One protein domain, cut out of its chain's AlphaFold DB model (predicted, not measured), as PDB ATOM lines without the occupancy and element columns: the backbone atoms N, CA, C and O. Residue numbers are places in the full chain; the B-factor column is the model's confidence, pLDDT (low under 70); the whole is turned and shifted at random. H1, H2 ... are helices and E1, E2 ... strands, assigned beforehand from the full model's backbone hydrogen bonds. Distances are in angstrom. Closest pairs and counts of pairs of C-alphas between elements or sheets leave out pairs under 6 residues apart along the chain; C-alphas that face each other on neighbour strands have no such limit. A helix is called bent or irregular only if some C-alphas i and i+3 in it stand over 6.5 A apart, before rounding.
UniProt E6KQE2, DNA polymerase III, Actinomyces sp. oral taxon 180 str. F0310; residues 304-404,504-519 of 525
ATOM      1  N   SER A 304     -35.998  17.892 -30.957       88.12
ATOM      2  CA  SER A 304     -35.559  17.523 -29.611       88.12
ATOM      3  C   SER A 304     -36.154  18.501 -28.594       88.12
ATOM      4  O   SER A 304     -35.995  19.711 -28.755       88.12
ATOM      5  N   ASP A 305     -36.827  17.988 -27.564       74.31
ATOM      6  CA  ASP A 305     -37.252  18.734 -26.366       74.31
ATOM      7  C   ASP A 305     -36.567  18.129 -25.126       74.31
ATOM      8  O   ASP A 305     -37.205  17.629 -24.201       74.31
ATOM      9  N   GLY A 306     -35.233  18.037 -25.176       73.31
ATOM     10  CA  GLY A 306     -34.428  17.347 -24.168       73.31
ATOM     11  C   GLY A 306     -34.405  15.835 -24.392       73.31
ATOM     12  O   GLY A 306     -33.628  15.335 -25.201       73.31
ATOM     13  N   GLU A 307     -35.249  15.087 -23.678       75.19
ATOM     14  CA  GLU A 307     -35.189  13.616 -23.662       75.19
ATOM     15  C   GLU A 307     -36.219  12.914 -24.555       75.19
ATOM     16  O   GLU A 307     -36.187  11.691 -24.677       75.19
ATOM     17  N   ILE A 308     -37.151  13.628 -25.190       81.81
ATOM     18  CA  ILE A 308     -38.214  12.982 -25.975       81.81
ATOM     19  C   ILE A 308     -38.331  13.642 -27.353       81.81
ATOM     20  O   ILE A 308     -38.475  14.865 -27.429       81.81
ATOM     21  N   PRO A 309     -38.307  12.865 -28.456       90.62
ATOM     22  CA  PRO A 309     -38.576  13.406 -29.782       90.62
ATOM     23  C   PRO A 309     -40.042  13.851 -29.883       90.62
ATOM     24  O   PRO A 309     -40.961  13.061 -29.654       90.62
ATOM     25  N   ARG A 310     -40.276  15.111 -30.261       91.69
ATOM     26  CA  ARG A 310     -41.621  15.686 -30.436       91.69
ATOM     27  C   ARG A 310     -41.902  16.042 -31.888       91.69
ATOM     28  O   ARG A 310     -40.991  16.357 -32.645       91.69
ATOM     29  N   VAL A 311     -43.183  16.011 -32.264       95.06
ATOM     30  CA  VAL A 311     -43.645  16.382 -33.608       95.06
ATOM     31  C   VAL A 311     -44.249  17.782 -33.609       95.06
ATOM     32  O   VAL A 311     -45.366  17.980 -33.115       95.06
ATOM     33  N   GLU A 312     -43.557  18.707 -34.264       94.25
ATOM     34  CA  GLU A 312     -43.955  20.104 -34.427       94.25
ATOM     35  C   GLU A 312     -44.432  20.391 -35.852       94.25
ATOM     36  O   GLU A 312     -43.881  19.885 -36.825       94.25
ATOM     37  N   ALA A 313     -45.467  21.219 -36.003       90.75
ATOM     38  CA  ALA A 313     -45.940  21.640 -37.330       90.75
ATOM     39  C   ALA A 313     -45.156  22.842 -37.882       90.75
ATOM     40  O   ALA A 313     -45.196  23.122 -39.078       90.75
ATOM     41  N   ARG A 314     -44.486  23.593 -37.000       89.38
ATOM     42  CA  ARG A 314     -43.755  24.819 -37.326       89.38
ATOM     43  C   ARG A 314     -42.521  24.902 -36.443       89.38
ATOM     44  O   ARG A 314     -42.630  24.702 -35.241       89.38
ATOM     45  N   ILE A 315     -41.387  25.233 -37.043       92.56
ATOM     46  CA  ILE A 315     -40.124  25.454 -36.338       92.56
ATOM     47  C   ILE A 315     -39.505  26.772 -36.814       92.56
ATOM     48  O   ILE A 315     -39.721  27.188 -37.957       92.56
ATOM     49  N   GLY A 316     -38.756  27.439 -35.939       92.00
ATOM     50  CA  GLY A 316     -37.973  28.618 -36.302       92.00
ATOM     51  C   GLY A 316     -36.791  28.255 -37.203       92.00
ATOM     52  O   GLY A 316     -36.311  27.120 -37.185       92.00
ATOM     53  N   LEU A 317     -36.278  29.225 -37.964       89.25
ATOM     54  CA  LEU A 317     -35.154  28.990 -38.882       89.25
ATOM     55  C   LEU A 317     -33.904  28.441 -38.161       89.25
ATOM     56  O   LEU A 317     -33.262  27.512 -38.645       89.25
ATOM     57  N   GLY A 318     -33.610  28.936 -36.952       88.12
ATOM     58  CA  GLY A 318     -32.491  28.455 -36.128       88.12
ATOM     59  C   GLY A 318     -32.641  27.015 -35.616       88.12
ATOM     60  O   GLY A 318     -31.654  26.391 -35.233       88.12
ATOM     61  N   GLN A 319     -33.854  26.453 -35.639       90.81
ATOM     62  CA  GLN A 319     -34.112  25.072 -35.221       90.81
ATOM     63  C   GLN A 319     -33.920  24.063 -36.362       90.81
ATOM     64  O   GLN A 319     -33.809  22.869 -36.093       90.81
ATOM     65  N   VAL A 320     -33.825  24.516 -37.622       90.06
ATOM     66  CA  VAL A 320     -33.718  23.639 -38.806       90.06
ATOM     67  C   VAL A 320     -32.552  22.662 -38.680       90.06
ATOM     68  O   VAL A 320     -32.722  21.468 -38.927       90.06
ATOM     69  N   ALA A 321     -31.389  23.134 -38.225       85.19
ATOM     70  CA  ALA A 321     -30.197  22.305 -38.039       85.19
ATOM     71  C   ALA A 321     -30.423  21.126 -37.074       85.19
ATOM     72  O   ALA A 321     -29.819  20.069 -37.248       85.19
ATOM     73  N   ARG A 322     -31.327  21.284 -36.098       87.62
ATOM     74  CA  ARG A 322     -31.648  20.312 -35.040       87.62
ATOM     75  C   ARG A 322     -33.060  19.745 -35.199       87.62
ATOM     76  O   ARG A 322     -33.762  19.503 -34.221       87.62
ATOM     77  N   SER A 323     -33.482  19.567 -36.446       92.75
ATOM     78  CA  SER A 323     -34.781  18.998 -36.787       92.75
ATOM     79  C   SER A 323     -34.636  17.923 -37.860       92.75
ATOM     80  O   SER A 323     -33.751  17.994 -38.714       92.75
ATOM     81  N   LEU A 324     -35.528  16.939 -37.818       93.88
ATOM     82  CA  LEU A 324     -35.634  15.866 -38.798       93.88
ATOM     83  C   LEU A 324     -36.930  16.059 -39.591       93.88
ATOM     84  O   LEU A 324     -37.995  16.280 -39.009       93.88
ATOM     85  N   GLY A 325     -36.853  15.957 -40.917       90.25
ATOM     86  CA  GLY A 325     -37.976  16.216 -41.817       90.25
ATOM     87  C   GLY A 325     -37.626  17.235 -42.906       90.25
ATOM     88  O   GLY A 325     -36.447  17.381 -43.236       90.25
ATOM     89  N   PRO A 326     -38.629  17.910 -43.502       90.44
ATOM     90  CA  PRO A 326     -40.049  17.941 -43.121       90.44
ATOM     91  C   PRO A 326     -40.842  16.728 -43.614       90.44
ATOM     92  O   PRO A 326     -40.585  16.195 -44.684       90.44
ATOM     93  N   PHE A 327     -41.886  16.328 -42.900       88.69
ATOM     94  CA  PHE A 327     -42.823  15.269 -43.272       88.69
ATOM     95  C   PHE A 327     -44.138  15.848 -43.797       88.69
ATOM     96  O   PHE A 327     -44.663  16.810 -43.250       88.69
ATOM     97  N   GLY A 328     -44.728  15.204 -44.808       82.62
ATOM     98  CA  GLY A 328     -46.017  15.632 -45.373       82.62
ATOM     99  C   GLY A 328     -47.243  15.341 -44.492       82.62
ATOM    100  O   GLY A 328     -48.333  15.817 -44.786       82.62
ATOM    101  N   SER A 329     -47.103  14.538 -43.428       86.38
ATOM    102  CA  SER A 329     -48.197  14.238 -42.493       86.38
ATOM    103  C   SER A 329     -47.693  14.049 -41.064       86.38
ATOM    104  O   SER A 329     -46.597  13.520 -40.856       86.38
ATOM    105  N   ARG A 330     -48.525  14.422 -40.079       90.31
ATOM    106  CA  ARG A 330     -48.218  14.250 -38.650       90.31
ATOM    107  C   ARG A 330     -47.969  12.784 -38.317       90.31
ATOM    108  O   ARG A 330     -46.996  12.483 -37.646       90.31
ATOM    109  N   ALA A 331     -48.794  11.877 -38.847       89.19
ATOM    110  CA  ALA A 331     -48.662  10.440 -38.611       89.19
ATOM    111  C   ALA A 331     -47.295   9.896 -39.060       89.19
ATOM    112  O   ALA A 331     -46.696   9.085 -38.360       89.19
ATOM    113  N   HIS A 332     -46.779  10.368 -40.200       90.38
ATOM    114  CA  HIS A 332     -45.469   9.948 -40.692       90.38
ATOM    115  C   HIS A 332     -44.331  10.485 -39.807       90.38
ATOM    116  O   HIS A 332     -43.439   9.726 -39.439       90.38
ATOM    117  N   ALA A 333     -44.406  11.753 -39.387       92.88
ATOM    118  CA  ALA A 333     -43.456  12.321 -38.428       92.88
ATOM    119  C   ALA A 333     -43.498  11.597 -37.070       92.88
ATOM    120  O   ALA A 333     -42.456  11.329 -36.482       92.88
ATOM    121  N   THR A 334     -44.688  11.221 -36.588       94.75
ATOM    122  CA  THR A 334     -44.849  10.460 -35.341       94.75
ATOM    123  C   THR A 334     -44.191   9.088 -35.431       94.75
ATOM    124  O   THR A 334     -43.516   8.694 -34.490       94.75
ATOM    125  N   ARG A 335     -44.300   8.381 -36.563       95.31
ATOM    126  CA  ARG A 335     -43.576   7.113 -36.767       95.31
ATOM    127  C   ARG A 335     -42.058   7.294 -36.724       95.31
ATOM    128  O   ARG A 335     -41.371   6.501 -36.093       95.31
ATOM    129  N   ALA A 336     -41.539   8.366 -37.322       95.31
ATOM    130  CA  ALA A 336     -40.116   8.686 -37.234       95.31
ATOM    131  C   ALA A 336     -39.679   9.001 -35.788       95.31
ATOM    132  O   ALA A 336     -38.626   8.540 -35.355       95.31
ATOM    133  N   ALA A 337     -40.494   9.731 -35.019       95.44
ATOM    134  CA  ALA A 337     -40.242   9.975 -33.596       95.44
ATOM    135  C   ALA A 337     -40.284   8.673 -32.770       95.44
ATOM    136  O   ALA A 337     -39.407   8.446 -31.935       95.44
ATOM    137  N   ASN A 338     -41.244   7.786 -33.051       94.56
ATOM    138  CA  ASN A 338     -41.346   6.470 -32.421       94.56
ATOM    139  C   ASN A 338     -40.121   5.602 -32.713       94.56
ATOM    140  O   ASN A 338     -39.637   4.937 -31.806       94.56
ATOM    141  N   ALA A 339     -39.575   5.647 -33.932       95.38
ATOM    142  CA  ALA A 339     -38.341   4.941 -34.264       95.38
ATOM    143  C   ALA A 339     -37.169   5.392 -33.381       95.38
ATOM    144  O   ALA A 339     -36.435   4.564 -32.849       95.38
ATOM    145  N   ILE A 340     -37.015   6.702 -33.164       95.00
ATOM    146  CA  ILE A 340     -35.977   7.239 -32.274       95.00
ATOM    147  C   ILE A 340     -36.212   6.758 -30.833       95.00
ATOM    148  O   ILE A 340     -35.283   6.268 -30.193       95.00
ATOM    149  N   ALA A 341     -37.449   6.839 -30.335       93.06
ATOM    150  CA  ALA A 341     -37.793   6.390 -28.985       93.06
ATOM    151  C   ALA A 341     -37.558   4.880 -28.793       93.06
ATOM    152  O   ALA A 341     -36.990   4.458 -27.787       93.06
ATOM    153  N   GLN A 342     -37.928   4.067 -29.784       93.81
ATOM    154  CA  GLN A 342     -37.731   2.622 -29.770       93.81
ATOM    155  C   GLN A 342     -36.240   2.256 -29.791       93.81
ATOM    156  O   GLN A 342     -35.820   1.362 -29.059       93.81
ATOM    157  N   ALA A 343     -35.426   2.962 -30.583       94.19
ATOM    158  CA  ALA A 343     -33.978   2.771 -30.600       94.19
ATOM    159  C   ALA A 343     -33.340   3.066 -29.235       94.19
ATOM    160  O   ALA A 343     -32.466   2.318 -28.802       94.19
ATOM    161  N   ARG A 344     -33.794   4.123 -28.548       91.94
ATOM    162  CA  ARG A 344     -33.332   4.446 -27.190       91.94
ATOM    163  C   ARG A 344     -33.708   3.376 -26.179       91.94
ATOM    164  O   ARG A 344     -32.861   2.997 -25.386       91.94
ATOM    165  N   GLY A 345     -34.933   2.851 -26.250       89.50
ATOM    166  CA  GLY A 345     -35.366   1.754 -25.380       89.50
ATOM    167  C   GLY A 345     -34.546   0.469 -25.551       89.50
ATOM    168  O   GLY A 345     -34.461  -0.327 -24.624       89.50
ATOM    169  N   GLU A 346     -33.927   0.267 -26.718       88.75
ATOM    170  CA  GLU A 346     -33.000  -0.846 -26.965       88.75
ATOM    171  C   GLU A 346     -31.563  -0.529 -26.517       88.75
ATOM    172  O   GLU A 346     -30.812  -1.429 -26.140       88.75
ATOM    173  N   CYS A 347     -31.145   0.736 -26.596       84.69
ATOM    174  CA  CYS A 347     -29.806   1.166 -26.226       84.69
ATOM    175  C   CYS A 347     -29.796   2.619 -25.730       84.69
ATOM    176  O   CYS A 347     -29.893   3.558 -26.524       84.69
ATOM    177  N   ASP A 348     -29.543   2.807 -24.433       80.38
ATOM    178  CA  ASP A 348     -29.499   4.134 -23.792       80.38
ATOM    179  C   ASP A 348     -28.452   5.086 -24.394       80.38
ATOM    180  O   ASP A 348     -28.547   6.302 -24.243       80.38
ATOM    181  N   ARG A 349     -27.456   4.552 -25.117       82.88
ATOM    182  CA  ARG A 349     -26.412   5.340 -25.794       82.88
ATOM    183  C   ARG A 349     -26.887   6.027 -27.078       82.88
ATOM    184  O   ARG A 349     -26.111   6.766 -27.678       82.88
ATOM    185  N   VAL A 350     -28.115   5.780 -27.540       87.31
ATOM    186  CA  VAL A 350     -28.662   6.468 -28.718       87.31
ATOM    187  C   VAL A 350     -28.934   7.934 -28.366       87.31
ATOM    188  O   VAL A 350     -29.889   8.252 -27.655       87.31
ATOM    189  N   SER A 351     -28.104   8.833 -28.896       91.88
ATOM    190  CA  SER A 351     -28.304  10.280 -28.786       91.88
ATOM    191  C   SER A 351     -29.484  10.736 -29.650       91.88
ATOM    192  O   SER A 351     -29.521  10.482 -30.857       91.88
ATOM    193  N   ILE A 352     -30.447  11.436 -29.039       91.44
ATOM    194  CA  ILE A 352     -31.587  12.038 -29.753       91.44
ATOM    195  C   ILE A 352     -31.098  13.091 -30.732       91.44
ATOM    196  O   ILE A 352     -31.551  13.118 -31.874       91.44
ATOM    197  N   ASP A 353     -30.159  13.929 -30.306       91.50
ATOM    198  CA  ASP A 353     -29.664  15.019 -31.134       91.50
ATOM    199  C   ASP A 353     -28.937  14.481 -32.369       91.50
ATOM    200  O   ASP A 353     -29.162  14.984 -33.464       91.50
ATOM    201  N   GLU A 354     -28.155  13.403 -32.242       91.56
ATOM    202  CA  GLU A 354     -27.532  12.745 -33.401       91.56
ATOM    203  C   GLU A 354     -28.560  12.054 -34.308       91.56
ATOM    204  O   GLU A 354     -28.435  12.080 -35.537       91.56
ATOM    205  N   ALA A 355     -29.586  11.439 -33.712       93.00
ATOM    206  CA  ALA A 355     -30.662  10.794 -34.449       93.00
ATOM    207  C   ALA A 355     -31.466  11.810 -35.271       93.00
ATOM    208  O   ALA A 355     -31.742  11.570 -36.447       93.00
ATOM    209  N   ILE A 356     -31.803  12.956 -34.679       93.38
ATOM    210  CA  ILE A 356     -32.525  14.050 -35.332       93.38
ATOM    211  C   ILE A 356     -31.626  14.771 -36.336       93.38
ATOM    212  O   ILE A 356     -32.069  15.098 -37.436       93.38
ATOM    213  N   ALA A 357     -30.345  14.960 -36.011       90.06
ATOM    214  CA  ALA A 357     -29.371  15.531 -36.931       90.06
ATOM    215  C   ALA A 357     -29.024  14.598 -38.104       90.06
ATOM    216  O   ALA A 357     -28.315  15.029 -39.018       90.06
ATOM    217  N   ALA A 358     -29.529  13.359 -38.101       90.31
ATOM    218  CA  ALA A 358     -29.249  12.329 -39.094       90.31
ATOM    219  C   ALA A 358     -27.740  12.084 -39.284       90.31
ATOM    220  O   ALA A 358     -27.267  11.849 -40.400       90.31
ATOM    221  N   SER A 359     -26.983  12.170 -38.188       90.19
ATOM    222  CA  SER A 359     -25.519  12.102 -38.164       90.19
ATOM    223  C   SER A 359     -24.983  10.818 -37.531       90.19
ATOM    224  O   SER A 359     -23.788  10.725 -37.272       90.19
ATOM    225  N   SER A 360     -25.846   9.834 -37.275       89.88
ATOM    226  CA  SER A 360     -25.479   8.560 -36.659       89.88
ATOM    227  C   SER A 360     -26.308   7.410 -37.228       89.88
ATOM    228  O   SER A 360     -27.492   7.560 -37.519       89.88
ATOM    229  N   CYS A 361     -25.694   6.232 -37.345       90.00
ATOM    230  CA  CYS A 361     -26.371   4.992 -37.744       90.00
ATOM    231  C   CYS A 361     -27.050   4.273 -36.562       90.00
ATOM    232  O   CYS A 361     -27.561   3.167 -36.734       90.00
ATOM    233  N   ALA A 362     -27.047   4.863 -35.363       91.94
ATOM    234  CA  ALA A 362     -27.511   4.199 -34.148       91.94
ATOM    235  C   ALA A 362     -28.985   3.760 -34.227       91.94
ATOM    236  O   ALA A 362     -29.295   2.619 -33.889       91.94
ATOM    237  N   VAL A 363     -29.874   4.619 -34.744       93.44
ATOM    238  CA  VAL A 363     -31.305   4.299 -34.901       93.44
ATOM    239  C   VAL A 363     -31.523   3.141 -35.888       93.44
ATOM    240  O   VAL A 363     -32.100   2.132 -35.473       93.44
ATOM    241  N   PRO A 364     -31.027   3.183 -37.142       92.50
ATOM    242  CA  PRO A 364     -31.170   2.051 -38.055       92.50
ATOM    243  C   PRO A 364     -30.606   0.733 -37.528       92.50
ATOM    244  O   PRO A 364     -31.244  -0.310 -37.676       92.50
ATOM    245  N   LEU A 365     -29.431   0.768 -36.892       90.81
ATOM    246  CA  LEU A 365     -28.801  -0.432 -36.345       90.81
ATOM    247  C   LEU A 365     -29.623  -1.021 -35.194       90.81
ATOM    248  O   LEU A 365     -29.820  -2.236 -35.150       90.81
ATOM    249  N   ALA A 366     -30.131  -0.180 -34.289       94.00
ATOM    250  CA  ALA A 366     -30.992  -0.620 -33.196       94.00
ATOM    251  C   ALA A 366     -32.288  -1.246 -33.727       94.00
ATOM    252  O   ALA A 366     -32.608  -2.381 -33.378       94.00
ATOM    253  N   LEU A 367     -32.996  -0.574 -34.643       93.75
ATOM    254  CA  LEU A 367     -34.259  -1.093 -35.178       93.75
ATOM    255  C   LEU A 367     -34.061  -2.376 -35.986       93.75
ATOM    256  O   LEU A 367     -34.870  -3.294 -35.865       93.75
ATOM    257  N   THR A 368     -32.965  -2.496 -36.739       90.81
ATOM    258  CA  THR A 368     -32.636  -3.730 -37.471       90.81
ATOM    259  C   THR A 368     -32.430  -4.915 -36.518       90.81
ATOM    260  O   THR A 368     -32.916  -6.019 -36.785       90.81
ATOM    261  N   ARG A 369     -31.774  -4.700 -35.367       92.00
ATOM    262  CA  ARG A 369     -31.622  -5.731 -34.322       92.00
ATOM    263  C   ARG A 369     -32.963  -6.108 -33.703       92.00
ATOM    264  O   ARG A 369     -33.260  -7.297 -33.579       92.00
ATOM    265  N   ILE A 370     -33.797  -5.118 -33.376       94.50
ATOM    266  CA  ILE A 370     -35.135  -5.352 -32.820       94.50
ATOM    267  C   ILE A 370     -35.985  -6.168 -33.797       94.50
ATOM    268  O   ILE A 370     -36.559  -7.181 -33.404       94.50
ATOM    269  N   MET A 371     -36.012  -5.780 -35.075       93.75
ATOM    270  CA  MET A 371     -36.716  -6.511 -36.129       93.75
ATOM    271  C   MET A 371     -36.232  -7.957 -36.244       93.75
ATOM    272  O   MET A 371     -37.057  -8.866 -36.289       93.75
ATOM    273  N   SER A 372     -34.914  -8.179 -36.249       91.25
ATOM    274  CA  SER A 372     -34.325  -9.521 -36.359       91.25
ATOM    275  C   SER A 372     -34.714 -10.415 -35.177       91.25
ATOM    276  O   SER A 372     -35.093 -11.571 -35.369       91.25
ATOM    277  N   ARG A 373     -34.697  -9.869 -33.955       95.12
ATOM    278  CA  ARG A 373     -35.136 -10.578 -32.744       95.12
ATOM    279  C   ARG A 373     -36.629 -10.907 -32.793       95.12
ATOM    280  O   ARG A 373     -36.998 -12.055 -32.584       95.12
ATOM    281  N   LEU A 374     -37.479  -9.931 -33.124       94.94
ATOM    282  CA  LEU A 374     -38.928 -10.135 -33.238       94.94
ATOM    283  C   LEU A 374     -39.274 -11.191 -34.296       94.94
ATOM    284  O   LEU A 374     -40.110 -12.054 -34.042       94.94
ATOM    285  N   ALA A 375     -38.612 -11.149 -35.454       90.06
ATOM    286  CA  ALA A 375     -38.791 -12.138 -36.512       90.06
ATOM    287  C   ALA A 375     -38.363 -13.543 -36.060       90.06
ATOM    288  O   ALA A 375     -39.090 -14.504 -36.299       90.06
ATOM    289  N   SER A 376     -37.235 -13.654 -35.351       94.31
ATOM    290  CA  SER A 376     -36.749 -14.930 -34.803       94.31
ATOM    291  C   SER A 376     -37.705 -15.521 -33.758       94.31
ATOM    292  O   SER A 376     -37.827 -16.736 -33.655       94.31
ATOM    293  N   SER A 377     -38.429 -14.673 -33.022       95.56
ATOM    294  CA  SER A 377     -39.471 -15.078 -32.067       95.56
ATOM    295  C   SER A 377     -40.855 -15.305 -32.703       95.56
ATOM    296  O   SER A 377     -41.830 -15.477 -31.976       95.56
ATOM    297  N   GLY A 378     -40.991 -15.252 -34.035       94.81
ATOM    298  CA  GLY A 378     -42.276 -15.416 -34.732       94.81
ATOM    299  C   GLY A 378     -43.241 -14.223 -34.615       94.81
ATOM    300  O   GLY A 378     -44.389 -14.305 -35.048       94.81
ATOM    301  N   LEU A 379     -42.796 -13.086 -34.068       93.94
ATOM    302  CA  LEU A 379     -43.602 -11.873 -33.873       93.94
ATOM    303  C   LEU A 379     -43.593 -10.979 -35.125       93.94
ATOM    304  O   LEU A 379     -43.189  -9.812 -35.086       93.94
ATOM    305  N   PHE A 380     -44.051 -11.524 -36.254       91.44
ATOM    306  CA  PHE A 380     -43.947 -10.876 -37.567       91.44
ATOM    307  C   PHE A 380     -44.694  -9.540 -37.669       91.44
ATOM    308  O   PHE A 380     -44.211  -8.616 -38.320       91.44
ATOM    309  N   GLU A 381     -45.845  -9.391 -37.007       90.44
ATOM    310  CA  GLU A 381     -46.589  -8.123 -37.024       90.44
ATOM    311  C   GLU A 381     -45.851  -6.998 -36.292       90.44
ATOM    312  O   GLU A 381     -45.828  -5.858 -36.758       90.44
ATOM    313  N   SER A 382     -45.218  -7.310 -35.160       92.31
ATOM    314  CA  SER A 382     -44.388  -6.345 -34.434       92.31
ATOM    315  C   SER A 382     -43.142  -5.987 -35.239       92.31
ATOM    316  O   SER A 382     -42.805  -4.809 -35.334       92.31
ATOM    317  N   ALA A 383     -42.508  -6.970 -35.889       90.12
ATOM    318  CA  ALA A 383     -41.384  -6.718 -36.789       90.12
ATOM    319  C   ALA A 383     -41.787  -5.807 -37.966       90.12
ATOM    320  O   ALA A 383     -41.045  -4.888 -38.314       90.12
ATOM    321  N   ALA A 384     -42.982  -6.001 -38.536       88.56
ATOM    322  CA  ALA A 384     -43.516  -5.143 -39.593       88.56
ATOM    323  C   ALA A 384     -43.763  -3.702 -39.114       88.56
ATOM    324  O   ALA A 384     -43.433  -2.763 -39.835       88.56
ATOM    325  N   ARG A 385     -44.268  -3.509 -37.886       91.38
ATOM    326  CA  ARG A 385     -44.411  -2.167 -37.291       91.38
ATOM    327  C   ARG A 385     -43.062  -1.461 -37.138       91.38
ATOM    328  O   ARG A 385     -42.931  -0.327 -37.582       91.38
ATOM    329  N   THR A 386     -42.047  -2.143 -36.601       93.00
ATOM    330  CA  THR A 386     -40.695  -1.568 -36.469       93.00
ATOM    331  C   THR A 386     -40.069  -1.242 -37.824       93.00
ATOM    332  O   THR A 386     -39.418  -0.212 -37.966       93.00
ATOM    333  N   ARG A 387     -40.313  -2.064 -38.852       90.25
ATOM    334  CA  ARG A 387     -39.906  -1.753 -40.230       90.25
ATOM    335  C   ARG A 387     -40.562  -0.469 -40.739       90.25
ATOM    336  O   ARG A 387     -39.881   0.360 -41.337       90.25
ATOM    337  N   ASP A 388     -41.867  -0.309 -40.533       88.81
ATOM    338  CA  ASP A 388     -42.587   0.886 -40.983       88.81
ATOM    339  C   ASP A 388     -42.073   2.152 -40.271       88.81
ATOM    340  O   ASP A 388     -41.929   3.200 -40.901       88.81
ATOM    341  N   ASP A 389     -41.741   2.049 -38.982       93.94
ATOM    342  CA  ASP A 389     -41.157   3.145 -38.204       93.94
ATOM    343  C   ASP A 389     -39.724   3.470 -38.668       93.94
ATOM    344  O   ASP A 389     -39.385   4.641 -38.860       93.94
ATOM    345  N   LEU A 390     -38.903   2.455 -38.967       92.94
ATOM    346  CA  LEU A 390     -37.585   2.642 -39.584       92.94
ATOM    347  C   LEU A 390     -37.690   3.320 -40.957       92.94
ATOM    348  O   LEU A 390     -36.941   4.251 -41.245       92.94
ATOM    349  N   SER A 391     -38.638   2.893 -41.794       89.81
ATOM    350  CA  SER A 391     -38.892   3.508 -43.101       89.81
ATOM    351  C   SER A 391     -39.283   4.982 -42.964       89.81
ATOM    352  O   SER A 391     -38.854   5.819 -43.767       89.81
ATOM    353  N   ALA A 392     -40.069   5.315 -41.939       91.31
ATOM    354  CA  ALA A 392     -40.431   6.691 -41.633       91.31
ATOM    355  C   ALA A 392     -39.222   7.524 -41.200       91.31
ATOM    356  O   ALA A 392     -39.013   8.626 -41.709       91.31
ATOM    357  N   TYR A 393     -38.391   6.983 -40.307       94.94
ATOM    358  CA  TYR A 393     -37.153   7.630 -39.889       94.94
ATOM    359  C   TYR A 393     -36.209   7.885 -41.072       94.94
ATOM    360  O   TYR A 393     -35.747   9.011 -41.249       94.94
ATOM    361  N   MET A 394     -35.998   6.885 -41.935       90.81
ATOM    362  CA  MET A 394     -35.149   7.019 -43.124       90.81
ATOM    363  C   MET A 394     -35.681   8.063 -44.110       90.81
ATOM    364  O   MET A 394     -34.898   8.853 -44.628       90.81
ATOM    365  N   THR A 395     -37.003   8.166 -44.283       89.44
ATOM    366  CA  THR A 395     -37.604   9.266 -45.061       89.44
ATOM    367  C   THR A 395     -37.252  10.632 -44.458       89.44
ATOM    368  O   THR A 395     -36.979  11.588 -45.181       89.44
ATOM    369  N   GLY A 396     -37.250  10.747 -43.127       91.12
ATOM    370  CA  GLY A 396     -36.815  11.957 -42.428       91.12
ATOM    371  C   GLY A 396     -35.343  12.283 -42.666       91.12
ATOM    372  O   GLY A 396     -35.012  13.438 -42.920       91.12
ATOM    373  N   VAL A 397     -34.479  11.266 -42.626       91.56
ATOM    374  CA  VAL A 397     -33.034  11.384 -42.876       91.56
ATOM    375  C   VAL A 397     -32.757  11.854 -44.304       91.56
ATOM    376  O   VAL A 397     -31.975  12.781 -44.500       91.56
ATOM    377  N   GLU A 398     -33.433  11.271 -45.295       87.81
ATOM    378  CA  GLU A 398     -33.343  11.698 -46.695       87.81
ATOM    379  C   GLU A 398     -33.784  13.148 -46.871       87.81
ATOM    380  O   GLU A 398     -33.156  13.903 -47.598       87.81
ATOM    381  N   ARG A 399     -34.840  13.580 -46.179       87.69
ATOM    382  CA  ARG A 399     -35.322  14.964 -46.278       87.69
ATOM    383  C   ARG A 399     -34.457  15.960 -45.516       87.69
ATOM    384  O   ARG A 399     -34.383  17.125 -45.904       87.69
ATOM    385  N   ALA A 400     -33.742  15.503 -44.493       89.56
ATOM    386  CA  ALA A 400     -32.814  16.324 -43.731       89.56
ATOM    387  C   ALA A 400     -31.617  16.815 -44.569       89.56
ATOM    388  O   ALA A 400     -30.917  17.734 -44.133       89.56
ATOM    389  N   THR A 401     -31.395  16.272 -45.773       88.38
ATOM    390  CA  THR A 401     -30.407  16.790 -46.738       88.38
ATOM    391  C   THR A 401     -30.783  18.175 -47.270       88.38
ATOM    392  O   THR A 401     -29.914  18.908 -47.727       88.38
ATOM    393  N   MET A 402     -32.056  18.573 -47.166       90.62
ATOM    394  CA  MET A 402     -32.539  19.893 -47.584       90.62
ATOM    395  C   MET A 402     -32.240  21.002 -46.567       90.62
ATOM    396  O   MET A 402     -32.360  22.178 -46.904       90.62
ATOM    397  N   ARG A 403     -31.856  20.663 -45.326       91.38
ATOM    398  CA  ARG A 403     -31.633  21.642 -44.245       91.38
ATOM    399  C   ARG A 403     -30.704  22.792 -44.642       91.38
ATOM    400  O   ARG A 403     -31.085  23.930 -44.374       91.38
ATOM    401  N   PRO A 404     -29.547  22.554 -45.296       92.88
ATOM    402  CA  PRO A 404     -28.671  23.652 -45.680       92.88
ATOM    403  C   PRO A 404     -29.331  24.605 -46.683       92.88
ATOM    404  O   PRO A 404     -29.128  25.807 -46.595       92.88
ATOM    405  N   LEU A 504     -27.526   7.540 -44.605       84.06
ATOM    406  CA  LEU A 504     -27.456   7.491 -46.066       84.06
ATOM    407  C   LEU A 504     -26.157   6.880 -46.603       84.06
ATOM    408  O   LEU A 504     -26.135   6.490 -47.768       84.06
ATOM    409  N   ARG A 505     -25.092   6.749 -45.803       80.88
ATOM    410  CA  ARG A 505     -23.834   6.122 -46.255       80.88
ATOM    411  C   ARG A 505     -23.993   4.640 -46.608       80.88
ATOM    412  O   ARG A 505     -23.223   4.116 -47.403       80.88
ATOM    413  N   ASP A 506     -24.978   3.976 -46.008       73.06
ATOM    414  CA  ASP A 506     -25.241   2.560 -46.217       73.06
ATOM    415  C   ASP A 506     -26.327   2.388 -47.286       73.06
ATOM    416  O   ASP A 506     -27.527   2.500 -47.024       73.06
ATOM    417  N   ALA A 507     -25.897   2.153 -48.527       67.88
ATOM    418  CA  ALA A 507     -26.813   1.911 -49.639       67.88
ATOM    419  C   ALA A 507     -27.634   0.621 -49.448       67.88
ATOM    420  O   ALA A 507     -28.786   0.565 -49.876       67.88
ATOM    421  N   SER A 508     -27.098  -0.376 -48.732       66.69
ATOM    422  CA  SER A 508     -27.767  -1.668 -48.542       66.69
ATOM    423  C   SER A 508     -29.047  -1.544 -47.716       66.69
ATOM    424  O   SER A 508     -30.058  -2.177 -48.019       66.69
ATOM    425  N   LEU A 509     -29.045  -0.653 -46.721       67.94
ATOM    426  CA  LEU A 509     -30.219  -0.353 -45.908       67.94
ATOM    427  C   LEU A 509     -31.336   0.297 -46.740       67.94
ATOM    428  O   LEU A 509     -32.514  -0.014 -46.548       67.94
ATOM    429  N   ARG A 510     -30.972   1.180 -47.680       65.25
ATOM    430  CA  ARG A 510     -31.927   1.814 -48.602       65.25
ATOM    431  C   ARG A 510     -32.553   0.787 -49.540       65.25
ATOM    432  O   ARG A 510     -33.777   0.755 -49.668       65.25
ATOM    433  N   ASP A 511     -31.741  -0.092 -50.114       64.25
ATOM    434  CA  ASP A 511     -32.219  -1.146 -51.009       64.25
ATOM    435  C   ASP A 511     -33.145  -2.133 -50.286       64.25
ATOM    436  O   ASP A 511     -34.193  -2.507 -50.817       64.25
ATOM    437  N   LEU A 512     -32.821  -2.496 -49.041       64.69
ATOM    438  CA  LEU A 512     -33.629  -3.404 -48.225       64.69
ATOM    439  C   LEU A 512     -35.017  -2.810 -47.925       64.69
ATOM    440  O   LEU A 512     -36.039  -3.483 -48.091       64.69
ATOM    441  N   LEU A 513     -35.083  -1.527 -47.552       64.19
ATOM    442  CA  LEU A 513     -36.354  -0.830 -47.319       64.19
ATOM    443  C   LEU A 513     -37.170  -0.658 -48.610       64.19
ATOM    444  O   LEU A 513     -38.393  -0.840 -48.593       64.19
ATOM    445  N   ALA A 514     -36.515  -0.366 -49.737       57.22
ATOM    446  CA  ALA A 514     -37.169  -0.245 -51.038       57.22
ATOM    447  C   ALA A 514     -37.770  -1.585 -51.505       57.22
ATOM    448  O   ALA A 514     -38.938  -1.647 -51.905       57.22
ATOM    449  N   GLN A 515     -37.020  -2.683 -51.374       55.94
ATOM    450  CA  GLN A 515     -37.488  -4.035 -51.696       55.94
ATOM    451  C   GLN A 515     -38.666  -4.456 -50.807       55.94
ATOM    452  O   GLN A 515     -39.669  -4.967 -51.313       55.94
ATOM    453  N   ALA A 516     -38.609  -4.169 -49.504       48.88
ATOM    454  CA  ALA A 516     -39.682  -4.496 -48.566       48.88
ATOM    455  C   ALA A 516     -40.971  -3.683 -48.800       48.88
ATOM    456  O   ALA A 516     -42.070  -4.177 -48.534       48.88
ATOM    457  N   SER A 517     -40.848  -2.458 -49.322       42.34
ATOM    458  CA  SER A 517     -41.977  -1.582 -49.670       42.34
ATOM    459  C   SER A 517     -42.639  -1.964 -51.001       42.34
ATOM    460  O   SER A 517     -43.826  -1.712 -51.198       42.34
ATOM    461  N   SER A 518     -41.895  -2.614 -51.905       36.81
ATOM    462  CA  SER A 518     -42.388  -3.092 -53.207       36.81
ATOM    463  C   SER A 518     -43.241  -4.372 -53.143       36.81
ATOM    464  O   SER A 518     -43.884  -4.720 -54.130       36.81
ATOM    465  N   HIS A 519     -43.310  -5.039 -51.981       33.28
ATOM    466  CA  HIS A 519     -44.101  -6.258 -51.756       33.28
ATOM    467  C   HIS A 519     -45.296  -6.060 -50.793       33.28
ATOM    468  O   HIS A 519     -45.370  -6.716 -49.748       33.28
TER     469      HIS A 519
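What this domain is: This is residues 304 to 404 and 504 to 519 of the 525 residues of the protein "DNA polymerase III" of Actinomyces sp. oral taxon 180 str. F0310 (UniProt E6KQE2). One long helix, H5, is the spine of this model: H4 folds back beside its first part as a helical hairpin, and H2 crosses its middle. The strand E1 packs on H2, the strand E2 packs on H5 around Gly 396, the short helix H1 meets H5 at its last residues, 403 to 404, H3 sits near H2 and H4, and H6 lies on the other side of H5 from H2. The 117 printed residues hold six named helices and two named strands, in the order E1, H1, E2, H2, H3, H4, H5, H6, and the class is mostly helix. The whole is compact, with a radius of gyration of the C-alphas of 13.8 A and spans of 45 by 30 by 26 A.

Where its parts are: Begin at C-alpha 309 at (-38.576, 13.406, -29.782), where E1, residues 309 to 312, starts. H1, residues 317 to 322, is only just irregular, with C-alphas 318 and 321 6.8 A apart; E2, residues 323 to 327, follows. Find C-alpha 330 at (-48.218, 14.250, -38.650); from there H2 runs 24.4 A to residue 346. Next come H3, residues 352 to 356, and H4, residues 362 to 376, 21.3 A long. H5, residues 380 to 404, is 38.6 A long and irregular, with C-alphas 401 and 404 7.2 A apart. H6, residues 507 to 517, spans 15.6 A and ends at C-alpha 517 at (-41.977, -1.582, -49.670).

How they stand to each other: Start from the hub, H5. Its residues 380 to 390 touch H4 at a shallow tilt of 15 degrees, opposite ways, a hairpin; the closest C-alphas, of Met 371 and Ala 383, are 4.7 A apart. Its residues 386 to 396 touch H2, only just about perpendicular at 70.3 degrees, with the C-alphas of Ala 336 and Tyr 393 closest at 4.1 A. H2 touches H4 with its residues 339 to 346, about perpendicular at 80 degrees, closest at Ala 343 and Ala 366, their C-alphas 5.2 A apart. H5 only just touches H1, with 3 pairs of C-alphas within 8 A. The closest C-alphas of E2 and H5, of Gly 325 and Gly 396, are 4.5 A apart. E1 and E2 are near each other, but each pairs with no named strand. H3 is close to but not clearly touching H2, with the C-alphas of Ile 340 and Ala 355 closest at 6.8 A. H6 is close to but not clearly touching H5, with the C-alphas of Ser 391 and Leu 513 closest at 6.6 A. Every O i to N i+4 pair is within hydrogen-bond range in H2, H3, H4 and H6; H5 has 17 of 21, and H1 has 0 of 2 but 2 of 3 O i to N i+3 pairs.

The domain as a whole: Look at Leu 317 and Gly 378 for the two C-alphas farthest apart, 45.2 A. Residues 405 to 503 are not printed, and C-alphas 404 and 504 are 16.2 A apart across the cut. The links that are printed whole are tight. The mean pLDDT of the printed part is 86.5, and residues 507 to 519 are under 70.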